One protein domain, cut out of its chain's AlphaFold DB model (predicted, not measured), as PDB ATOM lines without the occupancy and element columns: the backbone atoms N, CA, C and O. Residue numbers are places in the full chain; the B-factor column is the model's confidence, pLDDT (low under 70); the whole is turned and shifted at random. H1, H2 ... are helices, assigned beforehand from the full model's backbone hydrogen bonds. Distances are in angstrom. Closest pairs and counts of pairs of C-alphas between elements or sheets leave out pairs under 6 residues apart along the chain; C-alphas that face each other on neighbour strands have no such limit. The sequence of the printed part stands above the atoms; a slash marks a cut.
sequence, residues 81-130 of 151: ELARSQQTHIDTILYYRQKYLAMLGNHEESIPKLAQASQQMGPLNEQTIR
ATOM      1  N   GLU A  81     206.248 162.888 290.417       92.50
ATOM      2  CA  GLU A  81     204.804 162.762 290.640       92.50
ATOM      3  C   GLU A  81     204.451 162.728 292.131       92.50
ATOM      4  O   GLU A  81     203.498 163.387 292.555       92.50
ATOM      5  N   LEU A  82     205.252 162.032 292.941       92.69
ATOM      6  CA  LEU A  82     205.095 162.018 294.394       92.69
ATOM      7  C   LEU A  82     205.365 163.398 295.015       92.69
ATOM      8  O   LEU A  82     204.604 163.856 295.863       92.69
ATOM      9  N   ALA A  83     206.420 164.081 294.576       91.81
ATOM     10  CA  ALA A  83     206.739 165.433 295.025       91.81
ATOM     11  C   ALA A  83     205.637 166.436 294.660       91.81
ATOM     12  O   ALA A  83     205.279 167.292 295.465       91.81
ATOM     13  N   ARG A  84     205.052 166.302 293.466       91.50
ATOM     14  CA  ARG A  84     203.944 167.143 293.006       91.50
ATOM     15  C   ARG A  84     202.663 166.892 293.799       91.50
ATOM     16  O   ARG A  84     201.984 167.856 294.135       91.50
ATOM     17  N   SER A  85     202.331 165.635 294.102       91.50
ATOM     18  CA  SER A  85     201.121 165.312 294.873       91.50
ATOM     19  C   SER A  85     201.204 165.809 296.317       91.50
ATOM     20  O   SER A  85     200.211 166.289 296.852       91.50
ATOM     21  N   GLN A  86     202.396 165.762 296.914       89.44
ATOM     22  CA  GLN A  86     202.667 166.256 298.266       89.44
ATOM     23  C   GLN A  86     203.092 167.738 298.299       89.44
ATOM     24  O   GLN A  86     203.349 168.277 299.371       89.44
ATOM     25  N   GLN A  87     203.194 168.391 297.133       87.38
ATOM     26  CA  GLN A  87     203.645 169.779 296.950       87.38
ATOM     27  C   GLN A  87     204.973 170.110 297.663       87.38
ATOM     28  O   GLN A  87     205.159 171.199 298.199       87.38
ATOM     29  N   THR A  88     205.921 169.170 297.670       88.12
ATOM     30  CA  THR A  88     207.174 169.284 298.432       88.12
ATOM     31  C   THR A  88     208.361 168.655 297.697       88.12
ATOM     32  O   THR A  88     208.187 167.788 296.848       88.12
ATOM     33  N   HIS A  89     209.582 169.102 298.015       86.62
ATOM     34  CA  HIS A  89     210.869 168.554 297.547       86.62
ATOM     35  C   HIS A  89     211.074 168.452 296.021       86.62
ATOM     36  O   HIS A  89     211.931 167.691 295.561       86.62
ATOM     37  N   ILE A  90     210.338 169.223 295.212       90.25
ATOM     38  CA  ILE A  90     210.554 169.276 293.753       90.25
ATOM     39  C   ILE A  90     211.962 169.817 293.446       90.25
ATOM     40  O   ILE A  90     212.690 169.238 292.640       90.25
ATOM     41  N   ASP A  91     212.370 170.870 294.158       90.12
ATOM     42  CA  ASP A  91     213.717 171.454 294.125       90.12
ATOM     43  C   ASP A  91     214.818 170.408 294.362       90.12
ATOM     44  O   ASP A  91     215.832 170.360 293.669       90.12
ATOM     45  N   THR A  92     214.577 169.512 295.311       91.38
ATOM     46  CA  THR A  92     215.509 168.474 295.734       91.38
ATOM     47  C   THR A  92     215.703 167.423 294.643       91.38
ATOM     48  O   THR A  92     216.829 166.986 294.399       91.38
ATOM     49  N   ILE A  93     214.630 167.038 293.946       92.56
ATOM     50  CA  ILE A  93     214.704 166.102 292.813       92.56
ATOM     51  C   ILE A  93     215.508 166.718 291.673       92.56
ATOM     52  O   ILE A  93     216.401 166.060 291.139       92.56
ATOM     53  N   LEU A  94     215.225 167.979 291.333       91.81
ATOM     54  CA  LEU A  94     215.945 168.696 290.284       91.81
ATOM     55  C   LEU A  94     217.434 168.839 290.626       91.81
ATOM     56  O   LEU A  94     218.277 168.581 289.771       91.81
ATOM     57  N   TYR A  95     217.765 169.141 291.883       91.75
ATOM     58  CA  TYR A  95     219.146 169.206 292.362       91.75
ATOM     59  C   TYR A  95     219.892 167.878 292.175       91.75
ATOM     60  O   TYR A  95     220.974 167.834 291.582       91.75
ATOM     61  N   TYR A  96     219.309 166.766 292.636       92.38
ATOM     62  CA  TYR A  96     219.932 165.450 292.470       92.38
ATOM     63  C   TYR A  96     220.040 165.038 291.003       92.38
ATOM     64  O   TYR A  96     221.020 164.396 290.621       92.38
ATOM     65  N   ARG A  97     219.065 165.420 290.176       92.25
ATOM     66  CA  ARG A  97     219.062 165.127 288.746       92.25
ATOM     67  C   ARG A  97     220.147 165.899 287.999       92.25
ATOM     68  O   ARG A  97     220.892 165.280 287.246       92.25
ATOM     69  N   GLN A  98     220.296 167.198 288.258       90.00
ATOM     70  CA  GLN A  98     221.381 168.008 287.692       90.00
ATOM     71  C   GLN A  98     222.748 167.433 288.063       90.00
ATOM     72  O   GLN A  98     223.598 167.245 287.196       90.00
ATOM     73  N   LYS A  99     222.939 167.061 289.334       90.94
ATOM     74  CA  LYS A  99     224.180 166.424 289.790       90.94
ATOM     75  C   LYS A  99     224.440 165.084 289.095       90.94
ATOM     76  O   LYS A  99     225.579 164.787 288.746       90.94
ATOM     77  N   TYR A 100     223.398 164.280 288.895       91.19
ATOM     78  CA  TYR A 100     223.494 163.007 288.183       91.19
ATOM     79  C   TYR A 100     223.905 163.202 286.716       91.19
ATOM     80  O   TYR A 100     224.833 162.544 286.254       91.19
ATOM     81  N   LEU A 101     223.274 164.138 286.002       89.94
ATOM     82  CA  LEU A 101     223.617 164.453 284.611       89.94
ATOM     83  C   LEU A 101     225.032 165.024 284.478       89.94
ATOM     84  O   LEU A 101     225.753 164.652 283.553       89.94
ATOM     85  N   ALA A 102     225.455 165.862 285.428       90.56
ATOM     86  CA  ALA A 102     226.821 166.371 285.476       90.56
ATOM     87  C   ALA A 102     227.844 165.236 285.640       90.56
ATOM     88  O   ALA A 102     228.849 165.194 284.936       90.56
ATOM     89  N   MET A 103     227.548 164.258 286.504       89.38
ATOM     90  CA  MET A 103     228.407 163.091 286.718       89.38
ATOM     91  C   MET A 103     228.507 162.178 285.487       89.38
ATOM     92  O   MET A 103     229.550 161.562 285.286       89.38
ATOM     93  N   LEU A 104     227.462 162.096 284.654       87.88
ATOM     94  CA  LEU A 104     227.507 161.336 283.399       87.88
ATOM     95  C   LEU A 104     228.213 162.071 282.246       87.88
ATOM     96  O   LEU A 104     228.366 161.476 281.187       87.88
ATOM     97  N   GLY A 105     228.652 163.321 282.428       87.31
ATOM     98  CA  GLY A 105     229.325 164.099 281.379       87.31
ATOM     99  C   GLY A 105     228.501 165.259 280.823       87.31
ATOM    100  O   GLY A 105     228.598 165.561 279.638       87.31
ATOM    101  N   ASN A 106     227.697 165.916 281.666       82.06
ATOM    102  CA  ASN A 106     226.858 167.069 281.305       82.06
ATOM    103  C   ASN A 106     225.868 166.782 280.163       82.06
ATOM    104  O   ASN A 106     225.673 167.602 279.266       82.06
ATOM    105  N   HIS A 107     225.217 165.621 280.204       81.69
ATOM    106  CA  HIS A 107     224.134 165.328 279.268       81.69
ATOM    107  C   HIS A 107     222.919 166.230 279.498       81.69
ATOM    108  O   HIS A 107     222.627 166.645 280.623       81.69
ATOM    109  N   GLU A 108     222.176 166.481 278.423       79.94
ATOM    110  CA  GLU A 108     220.905 167.193 278.484       79.94
ATOM    111  C   GLU A 108     219.828 166.380 279.216       79.94
ATOM    112  O   GLU A 108     219.891 165.152 279.348       79.94
ATOM    113  N   GLU A 109     218.810 167.083 279.713       83.31
ATOM    114  CA  GLU A 109     217.711 166.446 280.424       83.31
ATOM    115  C   GLU A 109     216.847 165.620 279.467       83.31
ATOM    116  O   GLU A 109     216.080 166.148 278.665       83.31
ATOM    117  N   SER A 110     216.926 164.297 279.601       85.31
ATOM    118  CA  SER A 110     216.129 163.368 278.801       85.31
ATOM    119  C   SER A 110     214.656 163.290 279.228       85.31
ATOM    120  O   SER A 110     213.856 162.738 278.475       85.31
ATOM    121  N   ILE A 111     214.283 163.765 280.425       88.44
ATOM    122  CA  ILE A 111     212.916 163.634 280.956       88.44
ATOM    123  C   ILE A 111     212.151 164.959 280.780       88.44
ATOM    124  O   ILE A 111     212.415 165.914 281.519       88.44
ATOM    125  N   PRO A 112     211.132 165.029 279.895       89.00
ATOM    126  CA  PRO A 112     210.440 166.282 279.576       89.00
ATOM    127  C   PRO A 112     209.793 166.966 280.787       89.00
ATOM    128  O   PRO A 112     209.858 168.185 280.926       89.00
ATOM    129  N   LYS A 113     209.203 166.180 281.701       88.81
ATOM    130  CA  LYS A 113     208.564 166.696 282.926       88.81
ATOM    131  C   LYS A 113     209.563 167.445 283.822       88.81
ATOM    132  O   LYS A 113     209.221 168.482 284.380       88.81
ATOM    133  N   LEU A 114     210.791 166.933 283.948       88.44
ATOM    134  CA  LEU A 114     211.839 167.554 284.766       88.44
ATOM    135  C   LEU A 114     212.426 168.790 284.082       88.44
ATOM    136  O   LEU A 114     212.683 169.778 284.762       88.44
ATOM    137  N   ALA A 115     212.567 168.761 282.754       87.44
ATOM    138  CA  ALA A 115     213.010 169.915 281.976       87.44
ATOM    139  C   ALA A 115     212.033 171.098 282.093       87.44
ATOM    140  O   ALA A 115     212.443 172.235 282.306       87.44
ATOM    141  N   GLN A 116     210.724 170.840 282.026       88.56
ATOM    142  CA  GLN A 116     209.715 171.885 282.236       88.56
ATOM    143  C   GLN A 116     209.748 172.424 283.671       88.56
ATOM    144  O   GLN A 116     209.679 173.634 283.883       88.56
ATOM    145  N   ALA A 117     209.888 171.541 284.663       87.38
ATOM    146  CA  ALA A 117     209.950 171.940 286.064       87.38
ATOM    147  C   ALA A 117     211.200 172.776 286.387       87.38
ATOM    148  O   ALA A 117     211.105 173.734 287.153       87.38
ATOM    149  N   SER A 118     212.355 172.457 285.794       86.81
ATOM    150  CA  SER A 118     213.579 173.246 285.976       86.81
ATOM    151  C   SER A 118     213.468 174.635 285.345       86.81
ATOM    152  O   SER A 118     213.866 175.615 285.970       86.81
ATOM    153  N   GLN A 119     212.856 174.744 284.161       86.31
ATOM    154  CA  GLN A 119     212.601 176.031 283.507       86.31
ATOM    155  C   GLN A 119     211.654 176.923 284.318       86.31
ATOM    156  O   GLN A 119     211.905 178.116 284.454       86.31
ATOM    157  N   GLN A 120     210.583 176.354 284.881       85.56
ATOM    158  CA  GLN A 120     209.611 177.104 285.684       85.56
ATOM    159  C   GLN A 120     210.183 177.578 287.024       85.56
ATOM    160  O   GLN A 120     209.829 178.655 287.496       85.56
ATOM    161  N   MET A 121     211.039 176.771 287.654       80.81
ATOM    162  CA  MET A 121     211.583 177.063 288.982       80.81
ATOM    163  C   MET A 121     212.777 178.024 288.943       80.81
ATOM    164  O   MET A 121     213.034 178.720 289.925       80.81
ATOM    165  N   GLY A 122     213.493 178.085 287.819       79.44
ATOM    166  CA  GLY A 122     214.677 178.924 287.673       79.44
ATOM    167  C   GLY A 122     215.902 178.368 288.420       79.44
ATOM    168  O   GLY A 122     215.995 177.157 288.652       79.44
ATOM    169  N   PRO A 123     216.889 179.219 288.762       79.62
ATOM    170  CA  PRO A 123     218.146 178.771 289.355       79.62
ATOM    171  C   PRO A 123     217.928 178.175 290.752       79.62
ATOM    172  O   PRO A 123     217.403 178.822 291.659       79.62
ATOM    173  N   LEU A 124     218.374 176.931 290.932       83.56
ATOM    174  CA  LEU A 124     218.277 176.222 292.204       83.56
ATOM    175  C   LEU A 124     219.286 176.785 293.210       83.56
ATOM    176  O   LEU A 124     220.490 176.803 292.961       83.56
ATOM    177  N   ASN A 125     218.807 177.186 294.388       86.50
ATOM    178  CA  ASN A 125     219.686 177.579 295.482       86.50
ATOM    179  C   ASN A 125     220.123 176.342 296.282       86.50
ATOM    180  O   ASN A 125     219.429 175.899 297.204       86.50
ATOM    181  N   GLU A 126     221.296 175.801 295.949       86.31
ATOM    182  CA  GLU A 126     221.847 174.599 296.587       86.31
ATOM    183  C   GLU A 126     221.911 174.680 298.114       86.31
ATOM    184  O   GLU A 126     221.684 173.675 298.789       86.31
ATOM    185  N   GLN A 127     222.213 175.852 298.678       86.56
ATOM    186  CA  GLN A 127     222.348 176.013 300.126       86.56
ATOM    187  C   GLN A 127     221.009 175.786 300.825       86.56
ATOM    188  O   GLN A 127     220.935 175.049 301.806       86.56
ATOM    189  N   THR A 128     219.933 176.350 300.272       87.25
ATOM    190  CA  THR A 128     218.581 176.172 300.822       87.25
ATOM    191  C   THR A 128     218.109 174.724 300.720       87.25
ATOM    192  O   THR A 128     217.511 174.205 301.658       87.25
ATOM    193  N   ILE A 129     218.432 174.042 299.618       87.31
ATOM    194  CA  ILE A 129     218.074 172.634 299.406       87.31
ATOM    195  C   ILE A 129     218.823 171.750 300.405       87.31
ATOM    196  O   ILE A 129     218.216 170.898 301.051       87.31
ATOM    197  N   ARG A 130     220.129 171.979 300.591       88.06
ATOM    198  CA  ARG A 130     220.931 171.246 301.582       88.06
ATOM    199  C   ARG A 130     220.421 171.475 303.003       88.06
ATOM    200  O   ARG A 130     220.288 170.504 303.737       88.06
TER     201      ARG A 130
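What this domain is: This is residues 81 to 130 of the 151 residues of the protein "Hypothetical protein" of Prymnesium polylepis (UniProt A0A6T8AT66). One longer helix, H2, makes the long axis, and three shorter helices, H1, H3 and H4, are set round the end of it where it begins. After H2 the link of residues 104 to 111 folds back towards that end, H3 then crosses there steeply, and the far end of H2 meets no other named helix. The printed part has 50 residues with four named helices, in the order H1, H2, H3, H4, and no named strand; its class is all helix. It is compact, with a radius of gyration of the C-alphas of 10.8 A, and spans 31 by 25 by 17 A.

Where its parts are: H1 is residues 81 to 85, 6.2 A long, and its first C-alpha, of Glu 81, is at (204.804, 162.762, 290.640). H2 is residues 90 to 103, 20.2 A from first to last C-alpha, ending with C-alpha 103 at (228.407, 163.091, 286.718). H3 is residues 112 to 121, 14.4 A long. H4 is residues 126 to 130, 6.1 A long, and C-alpha 130 is at (220.931, 171.246, 301.582).

How they stand to each other: H1 and H2 are close but not clearly touching; their closest C-alphas, of Ala 83 and Ile 90, are 5.6 A apart. H2 and H3 only just touch, with 3 pairs of C-alphas within 8 A, the closest being those of Leu 94 and Ser 118 at 6.7 A. They run opposite ways at a steep tilt of 65 degrees, and H2 touches H3 with residues 91 to 94 alone. H2 touches H4 with residues 91 to 95 alone, the closest C-alphas being those of Thr 92 and Ile 129 at 6.1 A. H1 is apart from H3 and H4, and H3 is apart from H4. In H1, H2, H3 and H4 every O i to N i+4 pair is within hydrogen-bond range.

The domain as a whole: The C-alphas farthest apart, of Gln 86 and Gly 105, are 31.6 A apart. The printed part has no cut. The links H1 to H2 and H3 to H4 are tight, and H2 to H3, with 8 residues, is short. The mean pLDDT of the printed part is 87.9, and no printed residue is under 70.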